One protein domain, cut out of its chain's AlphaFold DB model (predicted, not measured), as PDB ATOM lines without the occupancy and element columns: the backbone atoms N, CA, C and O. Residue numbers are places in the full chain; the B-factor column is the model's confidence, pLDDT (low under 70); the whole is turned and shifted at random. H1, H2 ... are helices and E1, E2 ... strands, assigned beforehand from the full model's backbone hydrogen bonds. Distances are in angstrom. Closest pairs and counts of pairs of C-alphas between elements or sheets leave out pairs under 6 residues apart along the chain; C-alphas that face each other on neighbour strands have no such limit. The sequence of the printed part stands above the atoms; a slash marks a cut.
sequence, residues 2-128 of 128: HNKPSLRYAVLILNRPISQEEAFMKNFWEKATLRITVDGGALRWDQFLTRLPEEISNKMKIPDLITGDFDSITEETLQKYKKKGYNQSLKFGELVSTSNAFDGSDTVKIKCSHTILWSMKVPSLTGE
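What this domain is: This is residues 2 to 128 of the 128 residues of the protein "TPK_catalytic domain-containing protein" of Bombyx mori (UniProt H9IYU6). With little regular structure, a small wall of three parallel strands, order E1 E2 E3, has H1 and H2 over one face, H3 and H4 farther out, and a long tail whose residues 101 to 107 stick out. The 127 printed residues, under half in named elements, hold E1 H1 E2 H2 H3 E3 H4, a mixed class; compact, radius of gyration of the C-alphas 15.5 A, spans 44 by 41 by 28 A.

How they stand to each other: Start at E1, residues 10 to 13, parallel to E2, residues 34 to 38: N 11 and O 34 are 2.8 A apart. Between them H1, residues 22 to 31, is on the sheet, closest C-alphas Val 11 and Trp 29, 6.8 A, making a right-handed strand-helix-strand unit, parallel neighbours joined through a helix. H2, residues 41 to 49, is on the same face; with H3, residues 54 to 57, not on the sheet, it leads right-handed from E2 to its parallel neighbour E3, residues 65 to 68, a second unit, with N 37 and O 65 at 2.9 A. H4, residues 75 to 83, is close but not clearly touching H2, closest C-alphas Leu 43 and Thr 77, 7.1 A. Every O i to N i+4 pair is within hydrogen-bond range in H1, H2 and H4; H3 is too short for one.

Where its parts are: Find C-alpha 10 at (-25.435, 33.256, -40.300), where E1 begins; H1 measures 14.1 A, and H4 ends at C-alpha 83, (-47.653, 37.907, -33.973).

The domain as a whole: The printed part has no cut and no long link; residues 84 to 128 hold no named element, and pLDDT is under 70 in 51 residues, among them 87 to 114.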
ATOM      1  N   HIS A   2      -6.792  49.355 -34.413       45.69
ATOM      2  CA  HIS A   2      -7.076  48.345 -35.437       45.69
ATOM      3  C   HIS A   2      -8.565  47.993 -35.381       45.69
ATOM      4  O   HIS A   2      -9.015  47.379 -34.416       45.69
ATOM      5  N   ASN A   3      -9.329  48.398 -36.399       49.53
ATOM      6  CA  ASN A   3     -10.699  47.926 -36.597       49.53
ATOM      7  C   ASN A   3     -10.638  46.418 -36.867       49.53
ATOM      8  O   ASN A   3     -10.305  45.990 -37.971       49.53
ATOM      9  N   LYS A   4     -10.904  45.605 -35.839       53.53
ATOM     10  CA  LYS A   4     -11.071  44.160 -36.007       53.53
ATOM     11  C   LYS A   4     -12.268  43.962 -36.946       53.53
ATOM     12  O   LYS A   4     -13.339  44.486 -36.632       53.53
ATOM     13  N   PRO A   5     -12.124  43.261 -38.083       58.38
ATOM     14  CA  PRO A   5     -13.252  43.035 -38.974       58.38
ATOM     15  C   PRO A   5     -14.361  42.322 -38.198       58.38
ATOM     16  O   PRO A   5     -14.127  41.292 -37.563       58.38
ATOM     17  N   SER A   6     -15.568  42.893 -38.214       68.19
ATOM     18  CA  SER A   6     -16.744  42.243 -37.645       68.19
ATOM     19  C   SER A   6     -17.006  40.968 -38.441       68.19
ATOM     20  O   SER A   6     -17.329  41.036 -39.630       68.19
ATOM     21  N   LEU A   7     -16.842  39.809 -37.805       73.81
ATOM     22  CA  LEU A   7     -17.176  38.527 -38.415       73.81
ATOM     23  C   LEU A   7     -18.666  38.529 -38.771       73.81
ATOM     24  O   LEU A   7     -19.518  38.616 -37.889       73.81
ATOM     25  N   ARG A   8     -18.972  38.453 -40.068       86.19
ATOM     26  CA  ARG A   8     -20.339  38.263 -40.560       86.19
ATOM     27  C   ARG A   8     -20.597  36.773 -40.676       86.19
ATOM     28  O   ARG A   8     -19.871  36.080 -41.382       86.19
ATOM     29  N   TYR A   9     -21.618  36.299 -39.980       86.69
ATOM     30  CA  TYR A   9     -22.027  34.902 -40.010       86.69
ATOM     31  C   TYR A   9     -23.547  34.789 -39.942       86.69
ATOM     32  O   TYR A   9     -24.237  35.685 -39.446       86.69
ATOM     33  N   ALA A  10     -24.053  33.673 -40.454       87.56
ATOM     34  CA  ALA A  10     -25.435  33.256 -40.300       87.56
ATOM     35  C   ALA A  10     -25.517  32.134 -39.258       87.56
ATOM     36  O   ALA A  10     -24.571  31.361 -39.099       87.56
ATOM     37  N   VAL A  11     -26.647  32.042 -38.566       90.38
ATOM     38  CA  VAL A  11     -26.958  30.954 -37.636       90.38
ATOM     39  C   VAL A  11     -28.103  30.142 -38.210       90.38
ATOM     40  O   VAL A  11     -29.121  30.706 -38.600       90.38
ATOM     41  N   LEU A  12     -27.923  28.824 -38.238       89.50
ATOM     42  CA  LEU A  12     -28.919  27.856 -38.672       89.50
ATOM     43  C   LEU A  12     -29.241  26.921 -37.503       89.50
ATOM     44  O   LEU A  12     -28.362  26.199 -37.035       89.50
ATOM     45  N   ILE A  13     -30.486  26.935 -37.032       88.88
ATOM     46  CA  ILE A  13     -30.977  26.026 -35.993       88.88
ATOM     47  C   ILE A  13     -31.719  24.882 -36.662       88.88
ATOM     48  O   ILE A  13     -32.708  25.095 -37.361       88.88
ATOM     49  N   LEU A  14     -31.232  23.670 -36.423       86.00
ATOM     50  CA  LEU A  14     -31.833  22.432 -36.905       86.00
ATOM     51  C   LEU A  14     -32.729  21.816 -35.825       86.00
ATOM     52  O   LEU A  14     -32.730  22.263 -34.676       86.00
ATOM     53  N   ASN A  15     -33.449  20.746 -36.169       84.69
ATOM     54  CA  ASN A  15     -34.311  20.012 -35.242       84.69
ATOM     55  C   ASN A  15     -33.504  19.152 -34.240       84.69
ATOM     56  O   ASN A  15     -33.620  17.929 -34.198       84.69
ATOM     57  N   ARG A  16     -32.648  19.786 -33.424       84.12
ATOM     58  CA  ARG A  16     -31.933  19.158 -32.301       84.12
ATOM     59  C   ARG A  16     -31.994  20.018 -31.035       84.12
ATOM     60  O   ARG A  16     -32.010  21.244 -31.140       84.12
ATOM     61  N   PRO A  17     -31.997  19.406 -29.835       84.94
ATOM     62  CA  PRO A  17     -31.900  20.149 -28.582       84.94
ATOM     63  C   PRO A  17     -30.666  21.060 -28.546       84.94
ATOM     64  O   PRO A  17     -29.556  20.626 -28.854       84.94
ATOM     65  N   ILE A  18     -30.859  22.313 -28.136       89.38
ATOM     66  CA  ILE A  18     -29.772  23.280 -27.959       89.38
ATOM     67  C   ILE A  18     -29.159  23.053 -26.577       89.38
ATOM     68  O   ILE A  18     -29.726  23.472 -25.568       89.38
ATOM     69  N   SER A  19     -28.017  22.373 -26.522       88.44
ATOM     70  CA  SER A  19     -27.307  22.061 -25.272       88.44
ATOM     71  C   SER A  19     -26.241  23.094 -24.899       88.44
ATOM     72  O   SER A  19     -25.575  22.942 -23.879       88.44
ATOM     73  N   GLN A  20     -26.017  24.097 -25.751       88.75
ATOM     74  CA  GLN A  20     -25.044  25.157 -25.505       88.75
ATOM     75  C   GLN A  20     -25.483  26.051 -24.340       88.75
ATOM     76  O   GLN A  20     -26.677  26.216 -24.081       88.75
ATOM     77  N   GLU A  21     -24.492  26.636 -23.668       92.06
ATOM     78  CA  GLU A  21     -24.683  27.574 -22.563       92.06
ATOM     79  C   GLU A  21     -25.481  28.812 -23.015       92.06
ATOM     80  O   GLU A  21     -25.395  29.257 -24.167       92.06
ATOM     81  N   GLU A  22     -26.307  29.337 -22.113       92.06
ATOM     82  CA  GLU A  22     -27.302  30.369 -22.394       92.06
ATOM     83  C   GLU A  22     -26.678  31.692 -22.834       92.06
ATOM     84  O   GLU A  22     -27.102  32.267 -23.842       92.06
ATOM     85  N   ALA A  23     -25.648  32.170 -22.131       90.31
ATOM     86  CA  ALA A  23     -24.955  33.404 -22.474       90.31
ATOM     87  C   ALA A  23     -24.202  33.279 -23.805       90.31
ATOM     88  O   ALA A  23     -24.237  34.215 -24.616       90.31
ATOM     89  N   PHE A  24     -23.569  32.133 -24.075       92.50
ATOM     90  CA  PHE A  24     -22.970  31.843 -25.377       92.50
ATOM     91  C   PHE A  24     -24.021  31.912 -26.482       92.50
ATOM     92  O   PHE A  24     -23.870  32.690 -27.425       92.50
ATOM     93  N   MET A  25     -25.102  31.140 -26.357       93.12
ATOM     94  CA  MET A  25     -26.105  31.019 -27.411       93.12
ATOM     95  C   MET A  25     -26.841  32.342 -27.646       93.12
ATOM     96  O   MET A  25     -27.043  32.737 -28.795       93.12
ATOM     97  N   LYS A  26     -27.153  33.085 -26.577       92.56
ATOM     98  CA  LYS A  26     -27.695  34.447 -26.647       92.56
ATOM     99  C   LYS A  26     -26.783  35.363 -27.460       92.56
ATOM    100  O   LYS A  26     -27.227  35.983 -28.423       92.56
ATOM    101  N   ASN A  27     -25.503  35.444 -27.095       91.69
ATOM    102  CA  ASN A  27     -24.545  36.307 -27.784       91.69
ATOM    103  C   ASN A  27     -24.328  35.878 -29.239       91.69
ATOM    104  O   ASN A  27     -24.216  36.730 -30.122       91.69
ATOM    105  N   PHE A  28     -24.272  34.570 -29.482       91.69
ATOM    106  CA  PHE A  28     -24.089  33.990 -30.803       91.69
ATOM    107  C   PHE A  28     -25.277  34.303 -31.720       91.69
ATOM    108  O   PHE A  28     -25.082  34.735 -32.855       91.69
ATOM    109  N   TRP A  29     -26.500  34.186 -31.210       94.06
ATOM    110  CA  TRP A  29     -27.718  34.544 -31.930       94.06
ATOM    111  C   TRP A  29     -27.842  36.053 -32.174       94.06
ATOM    112  O   TRP A  29     -28.132  36.491 -33.287       94.06
ATOM    113  N   GLU A  30     -27.584  36.886 -31.165       92.88
ATOM    114  CA  GLU A  30     -27.764  38.341 -31.258       92.88
ATOM    115  C   GLU A  30     -26.785  39.020 -32.219       92.88
ATOM    116  O   GLU A  30     -27.145  39.992 -32.895       92.88
ATOM    117  N   LYS A  31     -25.566  38.485 -32.335       92.62
ATOM    118  CA  LYS A  31     -24.521  39.013 -33.224       92.62
ATOM    119  C   LYS A  31     -24.592  38.463 -34.652       92.62
ATOM    120  O   LYS A  31     -23.915  38.995 -35.529       92.62
ATOM    121  N   ALA A  32     -25.421  37.449 -34.906       91.81
ATOM    122  CA  ALA A  32     -25.603  36.893 -36.240       91.81
ATOM    123  C   ALA A  32     -26.130  37.950 -37.227       91.81
ATOM    124  O   ALA A  32     -27.003  38.759 -36.898       91.81
ATOM    125  N   THR A  33     -25.620  37.920 -38.455       91.69
ATOM    126  CA  THR A  33     -26.141  38.732 -39.564       91.69
ATOM    127  C   THR A  33     -27.470  38.180 -40.072       91.69
ATOM    128  O   THR A  33     -28.316  38.953 -40.502       91.69
ATOM    129  N   LEU A  34     -27.656  36.862 -39.989       88.56
ATOM    130  CA  LEU A  34     -28.859  36.167 -40.434       88.56
ATOM    131  C   LEU A  34     -29.187  35.014 -39.480       88.56
ATOM    132  O   LEU A  34     -28.285  34.289 -39.057       88.56
ATOM    133  N   ARG A  35     -30.465  34.841 -39.151       92.44
ATOM    134  CA  ARG A  35     -30.995  33.816 -38.245       92.44
ATOM    135  C   ARG A  35     -31.985  32.943 -38.983       92.44
ATOM    136  O   ARG A  35     -33.006  33.429 -39.458       92.44
ATOM    137  N   ILE A  36     -31.705  31.656 -39.056       90.06
ATOM    138  CA  ILE A  36     -32.532  30.714 -39.789       90.06
ATOM    139  C   ILE A  36     -32.893  29.567 -38.855       90.06
ATOM    140  O   ILE A  36     -32.026  28.998 -38.193       90.06
ATOM    141  N   THR A  37     -34.168  29.209 -38.814       88.50
ATOM    142  CA  THR A  37     -34.642  27.986 -38.163       88.50
ATOM    143  C   THR A  37     -35.208  27.055 -39.219       88.50
ATOM    144  O   THR A  37     -35.992  27.493 -40.065       88.50
ATOM    145  N   VAL A  38     -34.821  25.784 -39.168       84.56
ATOM    146  CA  VAL A  38     -35.270  24.777 -40.130       84.56
ATOM    147  C   VAL A  38     -36.246  23.828 -39.461       84.56
ATOM    148  O   VAL A  38     -35.851  23.107 -38.543       84.56
ATOM    149  N   ASP A  39     -37.495  23.840 -39.921       81.25
ATOM    150  CA  ASP A  39     -38.569  22.942 -39.504       81.25
ATOM    151  C   ASP A  39     -38.687  22.879 -37.959       81.25
ATOM    152  O   ASP A  39     -38.874  23.923 -37.320       81.25
ATOM    153  N   GLY A  40     -38.490  21.719 -37.318       82.88
ATOM    154  CA  GLY A  40     -38.523  21.583 -35.859       82.88
ATOM    155  C   GLY A  40     -37.463  22.415 -35.121       82.88
ATOM    156  O   GLY A  40     -37.563  22.621 -33.913       82.88
ATOM    157  N   GLY A  41     -36.469  22.971 -35.818       86.94
ATOM    158  CA  GLY A  41     -35.523  23.939 -35.265       86.94
ATOM    159  C   GLY A  41     -36.192  25.192 -34.689       86.94
ATOM    160  O   GLY A  41     -35.694  25.741 -33.706       86.94
ATOM    161  N   ALA A  42     -37.350  25.608 -35.219       87.44
ATOM    162  CA  ALA A  42     -38.127  26.710 -34.645       87.44
ATOM    163  C   ALA A  42     -38.648  26.361 -33.240       87.44
ATOM    164  O   ALA A  42     -38.532  27.157 -32.308       87.44
ATOM    165  N   LEU A  43     -39.130  25.127 -33.063       88.00
ATOM    166  CA  LEU A  43     -39.557  24.610 -31.764       88.00
ATOM    167  C   LEU A  43     -38.373  24.482 -30.794       88.00
ATOM    168  O   LEU A  43     -38.494  24.810 -29.615       88.00
ATOM    169  N   ARG A  44     -37.206  24.041 -31.276       90.81
ATOM    170  CA  ARG A  44     -35.987  23.955 -30.451       90.81
ATOM    171  C   ARG A  44     -35.509  25.318 -29.979       90.81
ATOM    172  O   ARG A  44     -35.077  25.444 -28.834       90.81
ATOM    173  N   TRP A  45     -35.613  26.332 -30.834       92.69
ATOM    174  CA  TRP A  45     -35.332  27.709 -30.452       92.69
ATOM    175  C   TRP A  45     -36.317  28.211 -29.392       92.69
ATOM    176  O   TRP A  45     -35.895  28.754 -28.374       92.69
ATOM    177  N   ASP A  46     -37.610  27.932 -29.554       90.81
ATOM    178  CA  ASP A  46     -38.624  28.264 -28.552       90.81
ATOM    179  C   ASP A  46     -38.357  27.602 -27.193       90.81
ATOM    180  O   ASP A  46     -38.381  28.283 -26.170       90.81
ATOM    181  N   GLN A  47     -38.013  26.311 -27.178       91.88
ATOM    182  CA  GLN A  47     -37.612  25.577 -25.967       91.88
ATOM    183  C   GLN A  47     -36.328  26.129 -25.327       91.88
ATOM    184  O   GLN A  47     -36.112  26.001 -24.122       91.88
ATOM    185  N   PHE A  48     -35.426  26.711 -26.120       93.19
ATOM    186  CA  PHE A  48     -34.274  27.430 -25.579       93.19
ATOM    187  C   PHE A  48     -34.710  28.742 -24.915       93.19
ATOM    188  O   PHE A  48     -34.296  29.012 -23.792       93.19
ATOM    189  N   LEU A  49     -35.595  29.516 -25.549       92.00
ATOM    190  CA  LEU A  49     -36.078  30.786 -25.001       92.00
ATOM    191  C   LEU A  49     -36.822  30.632 -23.668       92.00
ATOM    192  O   LEU A  49     -36.722  31.532 -22.841       92.00
ATOM    193  N   THR A  50     -37.516  29.513 -23.428       91.00
ATOM    194  CA  THR A  50     -38.199  29.260 -22.143       91.00
ATOM    195  C   THR A  50     -37.247  29.023 -20.972       91.00
ATOM    196  O   THR A  50     -37.687  29.061 -19.829       91.00
ATOM    197  N   ARG A  51     -35.961  28.746 -21.232       91.56
ATOM    198  CA  ARG A  51     -34.938  28.633 -20.179       91.56
ATOM    199  C   ARG A  51     -34.393  29.989 -19.738       91.56
ATOM    200  O   ARG A  51     -33.874  30.103 -18.637       91.56
ATOM    201  N   LEU A  52     -34.539  31.011 -20.580       91.06
ATOM    202  CA  LEU A  52     -34.070  32.358 -20.283       91.06
ATOM    203  C   LEU A  52     -35.117  33.147 -19.477       91.06
ATOM    204  O   LEU A  52     -36.316  32.967 -19.699       91.06
ATOM    205  N   PRO A  53     -34.687  34.103 -18.629       93.06
ATOM    206  CA  PRO A  53     -35.581  35.085 -18.021       93.06
ATOM    207  C   PRO A  53     -36.428  35.822 -19.066       93.06
ATOM    208  O   PRO A  53     -35.939  36.159 -20.151       93.06
ATOM    209  N   GLU A  54     -37.682  36.119 -18.728       89.25
ATOM    210  CA  GLU A  54     -38.664  36.699 -19.655       89.25
ATOM    211  C   GLU A  54     -38.219  38.060 -20.224       89.25
ATOM    212  O   GLU A  54     -38.336  38.308 -21.427       89.25
ATOM    213  N   GLU A  55     -37.601  38.914 -19.401       90.06
ATOM    214  CA  GLU A  55     -37.002  40.179 -19.852       90.06
ATOM    215  C   GLU A  55     -35.926  40.020 -20.936       90.06
ATOM    216  O   GLU A  55     -35.696  40.959 -21.710       90.06
ATOM    217  N   ILE A  56     -35.256  38.866 -20.995       89.31
ATOM    218  CA  ILE A  56     -34.263  38.554 -22.024       89.31
ATOM    219  C   ILE A  56     -34.960  37.931 -23.230       89.31
ATOM    220  O   ILE A  56     -34.795  38.430 -24.342       89.31
ATOM    221  N   SER A  57     -35.748  36.873 -23.026       88.94
ATOM    222  CA  SER A  57     -36.355  36.098 -24.117       88.94
ATOM    223  C   SER A  57     -37.323  36.920 -24.973       88.94
ATOM    224  O   SER A  57     -37.364  36.737 -26.192       88.94
ATOM    225  N   ASN A  58     -38.032  37.888 -24.383       86.12
ATOM    226  CA  ASN A  58     -38.930  38.787 -25.115       86.12
ATOM    227  C   ASN A  58     -38.199  39.841 -25.958       86.12
ATOM    228  O   ASN A  58     -38.790  40.382 -26.892       86.12
ATOM    229  N   LYS A  59     -36.924  40.121 -25.662       90.12
ATOM    230  CA  LYS A  59     -36.089  41.074 -26.414       90.12
ATOM    231  C   LYS A  59     -35.185  40.403 -27.445       90.12
ATOM    232  O   LYS A  59     -34.552  41.106 -28.230       90.12
ATOM    233  N   MET A  60     -35.104  39.073 -27.432       91.00
ATOM    234  CA  MET A  60     -34.316  38.322 -28.405       91.00
ATOM    235  C   MET A  60     -34.841  38.562 -29.817       91.00
ATOM    236  O   MET A  60     -36.050  38.540 -30.061       91.00
ATOM    237  N   LYS A  61     -33.920  38.733 -30.767       92.31
ATOM    238  CA  LYS A  61     -34.267  38.829 -32.187       92.31
ATOM    239  C   LYS A  61     -34.986  37.562 -32.636       92.31
ATOM    240  O   LYS A  61     -34.583  36.450 -32.293       92.31
ATOM    241  N   ILE A  62     -36.037  37.723 -33.428       91.75
ATOM    242  CA  ILE A  62     -36.725  36.590 -34.050       91.75
ATOM    243  C   ILE A  62     -35.878  36.008 -35.198       91.75
ATOM    244  O   ILE A  62     -34.967  36.683 -35.684       91.75
ATOM    245  N   PRO A  63     -36.139  34.760 -35.626       90.62
ATOM    246  CA  PRO A  63     -35.570  34.231 -36.856       90.62
ATOM    247  C   PRO A  63     -35.905  35.139 -38.039       90.62
ATOM    248  O   PRO A  63     -37.032  35.615 -38.163       90.62
ATOM    249  N   ASP A  64     -34.927  35.352 -38.911       88.88
ATOM    250  CA  ASP A  64     -35.110  36.064 -40.170       88.88
ATOM    251  C   ASP A  64     -35.794  35.156 -41.200       88.88
ATOM    252  O   ASP A  64     -36.619  35.633 -41.971       88.88
ATOM    253  N   LEU A  65     -35.496  33.849 -41.181       85.69
ATOM    254  CA  LEU A  65     -36.119  32.843 -42.044       85.69
ATOM    255  C   LEU A  65     -36.516  31.588 -41.254       85.69
ATOM    256  O   LEU A  65     -35.688  30.972 -40.584       85.69
ATOM    257  N   ILE A  66     -37.767  31.164 -41.407       83.56
ATOM    258  CA  ILE A  66     -38.261  29.845 -41.001       83.56
ATOM    259  C   ILE A  66     -38.553  29.055 -42.284       83.56
ATOM    260  O   ILE A  66     -39.346  29.501 -43.115       83.56
ATOM    261  N   THR A  67     -37.882  27.919 -42.483       78.75
ATOM    262  CA  THR A  67     -37.981  27.106 -43.713       78.75
ATOM    263  C   THR A  67     -37.966  25.612 -43.390       78.75
ATOM    264  O   THR A  67     -37.589  25.246 -42.286       78.75
ATOM    265  N   GLY A  68     -38.388  24.752 -44.312       71.69
ATOM    266  CA  GLY A  68     -38.519  23.312 -44.091       71.69
ATOM    267  C   GLY A  68     -39.601  22.696 -44.974       71.69
ATOM    268  O   GLY A  68     -40.286  23.405 -45.716       71.69
ATOM    269  N   ASP A  69     -39.756  21.380 -44.874       68.12
ATOM    270  CA  ASP A  69     -40.954  20.644 -45.303       68.12
ATOM    271  C   ASP A  69     -42.106  20.754 -44.288       68.12
ATOM    272  O   ASP A  69     -43.245  20.454 -44.636       68.12
ATOM    273  N   PHE A  70     -41.826  21.295 -43.094       65.69
ATOM    274  CA  PHE A  70     -42.807  21.679 -42.079       65.69
ATOM    275  C   PHE A  70     -43.621  20.504 -41.520       65.69
ATOM    276  O   PHE A  70     -44.746  20.695 -41.057       65.69
ATOM    277  N   ASP A  71     -43.047  19.299 -41.510       66.69
ATOM    278  CA  ASP A  71     -43.661  18.131 -40.875       66.69
ATOM    279  C   ASP A  71     -43.653  18.216 -39.336       66.69
ATOM    280  O   ASP A  71     -44.484  17.592 -38.672       66.69
ATOM    281  N   SER A  72     -42.763  19.039 -38.769       65.94
ATOM    282  CA  SER A  72     -42.526  19.128 -37.328       65.94
ATOM    283  C   SER A  72     -42.916  20.476 -36.715       65.94
ATOM    284  O   SER A  72     -42.856  20.626 -35.489       65.94
ATOM    285  N   ILE A  73     -43.303  21.481 -37.514       67.69
ATOM    286  CA  ILE A  73     -43.777  22.770 -36.984       67.69
ATOM    287  C   ILE A  73     -45.277  22.711 -36.673       67.69
ATOM    288  O   ILE A  73     -46.081  22.222 -37.460       67.69
ATOM    289  N   THR A  74     -45.683  23.271 -35.534       70.19
ATOM    290  CA  THR A  74     -47.106  23.426 -35.206       70.19
ATOM    291  C   THR A  74     -47.648  24.765 -35.708       70.19
ATOM    292  O   THR A  74     -46.937  25.774 -35.712       70.19
ATOM    293  N   GLU A  75     -48.940  24.809 -36.054       70.94
ATOM    294  CA  GLU A  75     -49.648  26.056 -36.404       70.94
ATOM    295  C   GLU A  75     -49.526  27.108 -35.284       70.94
ATOM    296  O   GLU A  75     -49.376  28.297 -35.546       70.94
ATOM    297  N   GLU A  76     -49.497  26.680 -34.020       75.94
ATOM    298  CA  GLU A  76     -49.291  27.563 -32.868       75.94
ATOM    299  C   GLU A  76     -47.952  28.312 -32.932       75.94
ATOM    300  O   GLU A  76     -47.905  29.535 -32.769       75.94
ATOM    301  N   THR A  77     -46.866  27.591 -33.229       74.56
ATOM    302  CA  THR A  77     -45.520  28.168 -33.372       74.56
ATOM    303  C   THR A  77     -45.500  29.179 -34.519       74.56
ATOM    304  O   THR A  77     -44.958  30.278 -34.396       74.56
ATOM    305  N   LEU A  78     -46.167  28.851 -35.624       73.19
ATOM    306  CA  LEU A  78     -46.288  29.718 -36.791       73.19
ATOM    307  C   LEU A  78     -47.021  31.029 -36.464       73.19
ATOM    308  O   LEU A  78     -46.545  32.125 -36.780       73.19
ATOM    309  N   GLN A  79     -48.163  30.925 -35.783       77.38
ATOM    310  CA  GLN A  79     -48.964  32.071 -35.358       77.38
ATOM    311  C   GLN A  79     -48.221  32.941 -34.344       77.38
ATOM    312  O   GLN A  79     -48.294  34.171 -34.407       77.38
ATOM    313  N   LYS A  80     -47.449  32.328 -33.442       83.38
ATOM    314  CA  LYS A  80     -46.580  33.040 -32.500       83.38
ATOM    315  C   LYS A  80     -45.568  33.926 -33.229       83.38
ATOM    316  O   LYS A  80     -45.454  35.105 -32.892       83.38
ATOM    317  N   TYR A  81     -44.862  33.404 -34.234       81.19
ATOM    318  CA  TYR A  81     -43.873  34.192 -34.979       81.19
ATOM    319  C   TYR A  81     -44.512  35.288 -35.833       81.19
ATOM    320  O   TYR A  81     -44.015  36.416 -35.828       81.19
ATOM    321  N   LYS A  82     -45.663  35.021 -36.464       79.19
ATOM    322  CA  LYS A  82     -46.449  36.061 -37.150       79.19
ATOM    323  C   LYS A  82     -46.819  37.208 -36.202       79.19
ATOM    324  O   LYS A  82     -46.580  38.368 -36.523       79.19
ATOM    325  N   LYS A  83     -47.319  36.898 -34.999       82.44
ATOM    326  CA  LYS A  83     -47.653  37.907 -33.973       82.44
ATOM    327  C   LYS A  83     -46.437  38.693 -33.478       82.44
ATOM    328  O   LYS A  83     -46.570  39.872 -33.173       82.44
ATOM    329  N   LYS A  84     -45.258  38.066 -33.417       79.44
ATOM    330  CA  LYS A  84     -43.994  38.725 -33.043       79.44
ATOM    331  C   LYS A  84     -43.396  39.610 -34.151       79.44
ATOM    332  O   LYS A  84     -42.298  40.126 -33.971       79.44
ATOM    333  N   GLY A  85     -44.101  39.813 -35.268       76.50
ATOM    334  CA  GLY A  85     -43.660  40.695 -36.352       76.50
ATOM    335  C   GLY A  85     -42.773  40.007 -37.389       76.50
ATOM    336  O   GLY A  85     -41.977  40.669 -38.053       76.50
ATOM    337  N   TYR A  86     -42.885  38.683 -37.536       76.19
ATOM    338  CA  TYR A  86     -42.261  37.974 -38.649       76.19
ATOM    339  C   TYR A  86     -42.938  38.392 -39.965       76.19
ATOM    340  O   TYR A  86     -44.025  37.928 -40.302       76.19
ATOM    341  N   ASN A  87     -42.286  39.306 -40.687       65.94
ATOM    342  CA  ASN A  87     -42.817  39.943 -41.897       65.94
ATOM    343  C   ASN A  87     -42.391  39.249 -43.200       65.94
ATOM    344  O   ASN A  87     -42.749  39.707 -44.284       65.94
ATOM    345  N   GLN A  88     -41.595  38.178 -43.127       62.69
ATOM    346  CA  GLN A  88     -41.202  37.432 -44.318       62.69
ATOM    347  C   GLN A  88     -42.265  36.401 -44.691       62.69
ATOM    348  O   GLN A  88     -42.897  35.787 -43.831       62.69
ATOM    349  N   SER A  89     -42.440  36.184 -45.997       56.69
ATOM    350  CA  SER A  89     -43.211  35.040 -46.473       56.69
ATOM    351  C   SER A  89     -42.515  33.765 -45.999       56.69
ATOM    352  O   SER A  89     -41.322  33.576 -46.241       56.69
ATOM    353  N   LEU A  90     -43.247  32.912 -45.288       58.47
ATOM    354  CA  LEU A  90     -42.784  31.575 -44.939       58.47
ATOM    355  C   LEU A  90     -42.530  30.822 -46.245       58.47
ATOM    356  O   LEU A  90     -43.439  30.658 -47.056       58.47
ATOM    357  N   LYS A  91     -41.283  30.412 -46.474       57.03
ATOM    358  CA  LYS A  91     -40.898  29.711 -47.699       57.03
ATOM    359  C   LYS A  91     -40.942  28.205 -47.463       57.03
ATOM    360  O   LYS A  91     -39.963  27.609 -47.007       57.03
ATOM    361  N   PHE A  92     -42.111  27.637 -47.749       53.78
ATOM    362  CA  PHE A  92     -42.407  26.202 -47.737       53.78
ATOM    363  C   PHE A  92     -41.587  25.480 -48.803       53.78
ATOM    364  O   PHE A  92     -41.735  25.761 -49.984       53.78
ATOM    365  N   GLY A  93     -40.701  24.571 -48.385       50.16
ATOM    366  CA  GLY A  93     -40.008  23.640 -49.281       50.16
ATOM    367  C   GLY A  93     -38.964  24.219 -50.251       50.16
ATOM    368  O   GLY A  93     -38.428  23.457 -51.048       50.16
ATOM    369  N   GLU A  94     -38.646  25.519 -50.219       47.72
ATOM    370  CA  GLU A  94     -37.830  26.138 -51.285       47.72
ATOM    371  C   GLU A  94     -36.315  26.234 -51.012       47.72
ATOM    372  O   GLU A  94     -35.541  26.285 -51.965       47.72
ATOM    373  N   LEU A  95     -35.862  26.308 -49.750       50.31
ATOM    374  CA  LEU A  95     -34.461  26.666 -49.433       50.31
ATOM    375  C   LEU A  95     -33.683  25.595 -48.666       50.31
ATOM    376  O   LEU A  95     -32.513  25.365 -48.969       50.31
ATOM    377  N   VAL A  96     -34.303  24.946 -47.679       48.62
ATOM    378  CA  VAL A  96     -33.670  23.882 -46.892       48.62
ATOM    379  C   VAL A  96     -34.729  22.828 -46.560       48.62
ATOM    380  O   VAL A  96     -35.607  23.080 -45.744       48.62
ATOM    381  N   SER A  97     -34.653  21.656 -47.193       44.94
ATOM    382  CA  SER A  97     -35.364  20.443 -46.766       44.94
ATOM    383  C   SER A  97     -34.356  19.593 -46.003       44.94
ATOM    384  O   SER A  97     -33.332  19.194 -46.560       44.94
ATOM    385  N   THR A  98     -34.577  19.397 -44.704       48.78
ATOM    386  CA  THR A  98     -33.703  18.557 -43.878       48.78
ATOM    387  C   THR A  98     -34.516  17.440 -43.259       48.78
ATOM    388  O   THR A  98     -35.082  17.617 -42.182       48.78
ATOM    389  N   SER A  99     -34.468  16.258 -43.868       46.56
ATOM    390  CA  SER A  99     -34.613  15.029 -43.104       46.56
ATOM    391  C   SER A  99     -33.397  14.948 -42.175       46.56
ATOM    392  O   SER A  99     -32.286  14.623 -42.584       46.56
ATOM    393  N   ASN A 100     -33.565  15.303 -40.900       51.81
ATOM    394  CA  ASN A 100     -32.503  15.180 -39.888       51.81
ATOM    395  C   ASN A 100     -32.258  13.706 -39.492       51.81
ATOM    396  O   ASN A 100     -31.953  13.405 -38.337       51.81
ATOM    397  N   ALA A 101     -32.392  12.782 -40.445       48.34
ATOM    398  CA  ALA A 101     -32.036  11.390 -40.277       48.34
ATOM    399  C   ALA A 101     -30.510  11.291 -40.324       48.34
ATOM    400  O   ALA A 101     -29.886  11.466 -41.367       48.34
ATOM    401  N   PHE A 102     -29.902  11.040 -39.167       55.75
ATOM    402  CA  PHE A 102     -28.567  10.466 -39.139       55.75
ATOM    403  C   PHE A 102     -28.685   9.071 -39.755       55.75
ATOM    404  O   PHE A 102     -29.240   8.166 -39.137       55.75
ATOM    405  N   ASP A 103     -28.220   8.920 -40.988       63.94
ATOM    406  CA  ASP A 103     -28.262   7.673 -41.758       63.94
ATOM    407  C   ASP A 103     -27.186   6.665 -41.315       63.94
ATOM    408  O   ASP A 103     -26.989   5.634 -41.954       63.94
ATOM    409  N   GLY A 104     -26.483   6.958 -40.216       63.31
ATOM    410  CA  GLY A 104     -25.341   6.184 -39.749       63.31
ATOM    411  C   GLY A 104     -24.049   6.497 -40.499       63.31
ATOM    412  O   GLY A 104     -23.026   5.915 -40.154       63.31
ATOM    413  N   SER A 105     -24.063   7.408 -41.482       67.38
ATOM    414  CA  SER A 105     -22.853   7.796 -42.194       67.38
ATOM    415  C   SER A 105     -21.920   8.599 -41.295       67.38
ATOM    416  O   SER A 105     -22.278   9.592 -40.664       67.38
ATOM    417  N   ASP A 106     -20.662   8.202 -41.326       68.88
ATOM    418  CA  ASP A 106     -19.511   8.875 -40.746       68.88
ATOM    419  C   ASP A 106     -19.067  10.100 -41.572       68.88
ATOM    420  O   ASP A 106     -18.092  10.773 -41.236       68.88
ATOM    421  N   THR A 107     -19.812  10.453 -42.630       59.22
ATOM    422  CA  THR A 107     -19.510  11.601 -43.489       59.22
ATOM    423  C   THR A 107     -20.703  12.537 -43.649       59.22
ATOM    424  O   THR A 107     -21.825  12.115 -43.906       59.22
ATOM    425  N   VAL A 108     -20.452  13.845 -43.562       66.25
ATOM    426  CA  VAL A 108     -21.431  14.881 -43.916       66.25
ATOM    427  C   VAL A 108     -20.940  15.593 -45.165       66.25
ATOM    428  O   VAL A 108     -19.843  16.153 -45.187       66.25
ATOM    429  N   LYS A 109     -21.748  15.568 -46.227       64.19
ATOM    430  CA  LYS A 109     -21.438  16.255 -47.484       64.19
ATOM    431  C   LYS A 109     -22.104  17.622 -47.503       64.19
ATOM    432  O   LYS A 109     -23.325  17.725 -47.546       64.19
ATOM    433  N   ILE A 110     -21.286  18.669 -47.517       67.44
ATOM    434  CA  ILE A 110     -21.747  20.056 -47.586       67.44
ATOM    435  C   ILE A 110     -21.256  20.662 -48.899       67.44
ATOM    436  O   ILE A 110     -20.053  20.798 -49.114       67.44
ATOM    437  N   LYS A 111     -22.181  21.043 -49.786       64.19
ATOM    438  CA  LYS A 111     -21.867  21.805 -51.001       64.19
ATOM    439  C   LYS A 111     -22.126  23.283 -50.728       64.19
ATOM    440  O   LYS A 111     -23.266  23.673 -50.501       64.19
ATOM    441  N   CYS A 112     -21.078  24.100 -50.750       60.22
ATOM    442  CA  CYS A 112     -21.176  25.526 -50.450       60.22
ATOM    443  C   CYS A 112     -20.326  26.373 -51.397       60.22
ATOM    444  O   CYS A 112     -19.302  25.921 -51.900       60.22
ATOM    445  N   SER A 113     -20.774  27.602 -51.657       68.56
ATOM    446  CA  SER A 113     -20.059  28.590 -52.477       68.56
ATOM    447  C   SER A 113     -19.168  29.531 -51.654       68.56
ATOM    448  O   SER A 113     -18.460  30.351 -52.228       68.56
ATOM    449  N   HIS A 114     -19.220  29.438 -50.321       67.56
ATOM    450  CA  HIS A 114     -18.549  30.332 -49.374       67.56
ATOM    451  C   HIS A 114     -18.042  29.546 -48.160       67.56
ATOM    452  O   HIS A 114     -18.527  28.449 -47.894       67.56
ATOM    453  N   THR A 115     -17.097  30.118 -47.405       70.12
ATOM    454  CA  THR A 115     -16.545  29.503 -46.189       70.12
ATOM    455  C   THR A 115     -17.641  29.159 -45.187       70.12
ATOM    456  O   THR A 115     -18.435  30.015 -44.798       70.12
ATOM    457  N   ILE A 116     -17.632  27.910 -44.727       63.38
ATOM    458  CA  ILE A 116     -18.532  27.414 -43.692       63.38
ATOM    459  C   ILE A 116     -17.725  27.113 -42.435       63.38
ATOM    460  O   ILE A 116     -16.734  26.389 -42.479       63.38
ATOM    461  N   LEU A 117     -18.196  27.637 -41.304       61.00
ATOM    462  CA  LEU A 117     -17.839  27.114 -39.993       61.00
ATOM    463  C   LEU A 117     -18.899  26.081 -39.608       61.00
ATOM    464  O   LEU A 117     -20.043  26.437 -39.334       61.00
ATOM    465  N   TRP A 118     -18.524  24.806 -39.626       68.56
ATOM    466  CA  TRP A 118     -19.411  23.696 -39.297       68.56
ATOM    467  C   TRP A 118     -18.884  22.952 -38.075       68.56
ATOM    468  O   TRP A 118     -17.687  22.699 -37.958       68.56
ATOM    469  N   SER A 119     -19.784  22.614 -37.154       60.56
ATOM    470  CA  SER A 119     -19.467  21.766 -36.014       60.56
ATOM    471  C   SER A 119     -20.672  20.911 -35.639       60.56
ATOM    472  O   SER A 119     -21.777  21.424 -35.470       60.56
ATOM    473  N   MET A 120     -20.447  19.605 -35.484       61.31
ATOM    474  CA  MET A 120     -21.449  18.643 -34.998       61.31
ATOM    475  C   MET A 120     -21.731  18.797 -33.498       61.31
ATOM    476  O   MET A 120     -22.767  18.356 -33.004       61.31
ATOM    477  N   LYS A 121     -20.807  19.432 -32.773       55.47
ATOM    478  CA  LYS A 121     -20.904  19.739 -31.351       55.47
ATOM    479  C   LYS A 121     -20.044  20.966 -31.089       55.47
ATOM    480  O   LYS A 121     -18.823  20.884 -31.165       55.47
ATOM    481  N   VAL A 122     -20.664  22.106 -30.776       58.97
ATOM    482  CA  VAL A 122     -19.909  23.255 -30.258       58.97
ATOM    483  C   VAL A 122     -19.264  22.798 -28.945       58.97
ATOM    484  O   VAL A 122     -20.011  22.410 -28.040       58.97
ATOM    485  N   PRO A 123     -17.923  22.756 -28.838       54.41
ATOM    486  CA  PRO A 123     -17.272  22.385 -27.592       54.41
ATOM    487  C   PRO A 123     -17.704  23.373 -26.513       54.41
ATOM    488  O   PRO A 123     -17.772  24.578 -26.768       54.41
ATOM    489  N   SER A 124     -18.013  22.877 -25.319       53.81
ATOM    490  CA  SER A 124     -18.191  23.736 -24.156       53.81
ATOM    491  C   SER A 124     -16.891  24.515 -23.965       53.81
ATOM    492  O   SER A 124     -15.855  23.913 -23.698       53.81
ATOM    493  N   LEU A 125     -16.918  25.836 -24.142       52.66
ATOM    494  CA  LEU A 125     -15.788  26.695 -23.791       52.66
ATOM    495  C   LEU A 125     -15.817  26.911 -22.276       52.66
ATOM    496  O   LEU A 125     -16.131  27.998 -21.798       52.66
ATOM    497  N   THR A 126     -15.568  25.853 -21.508       48.97
ATOM    498  CA  THR A 126     -15.177  25.999 -20.107       48.97
ATOM    499  C   THR A 126     -13.717  26.422 -20.128       48.97
ATOM    500  O   THR A 126     -12.863  25.652 -20.558       48.97
ATOM    501  N   GLY A 127     -13.455  27.682 -19.782       50.47
ATOM    502  CA  GLY A 127     -12.090  28.156 -19.594       50.47
ATOM    503  C   GLY A 127     -11.483  27.459 -18.383       50.47
ATOM    504  O   GLY A 127     -11.960  27.670 -17.270       50.47
ATOM    505  N   GLU A 128     -10.465  26.642 -18.628       38.66
ATOM    506  CA  GLU A 128      -9.395  26.354 -17.671       38.66
ATOM    507  C   GLU A 128      -8.132  27.080 -18.137       38.66
ATOM    508  O   GLU A 128      -7.887  27.106 -19.369       38.66
TER     509      GLU A 128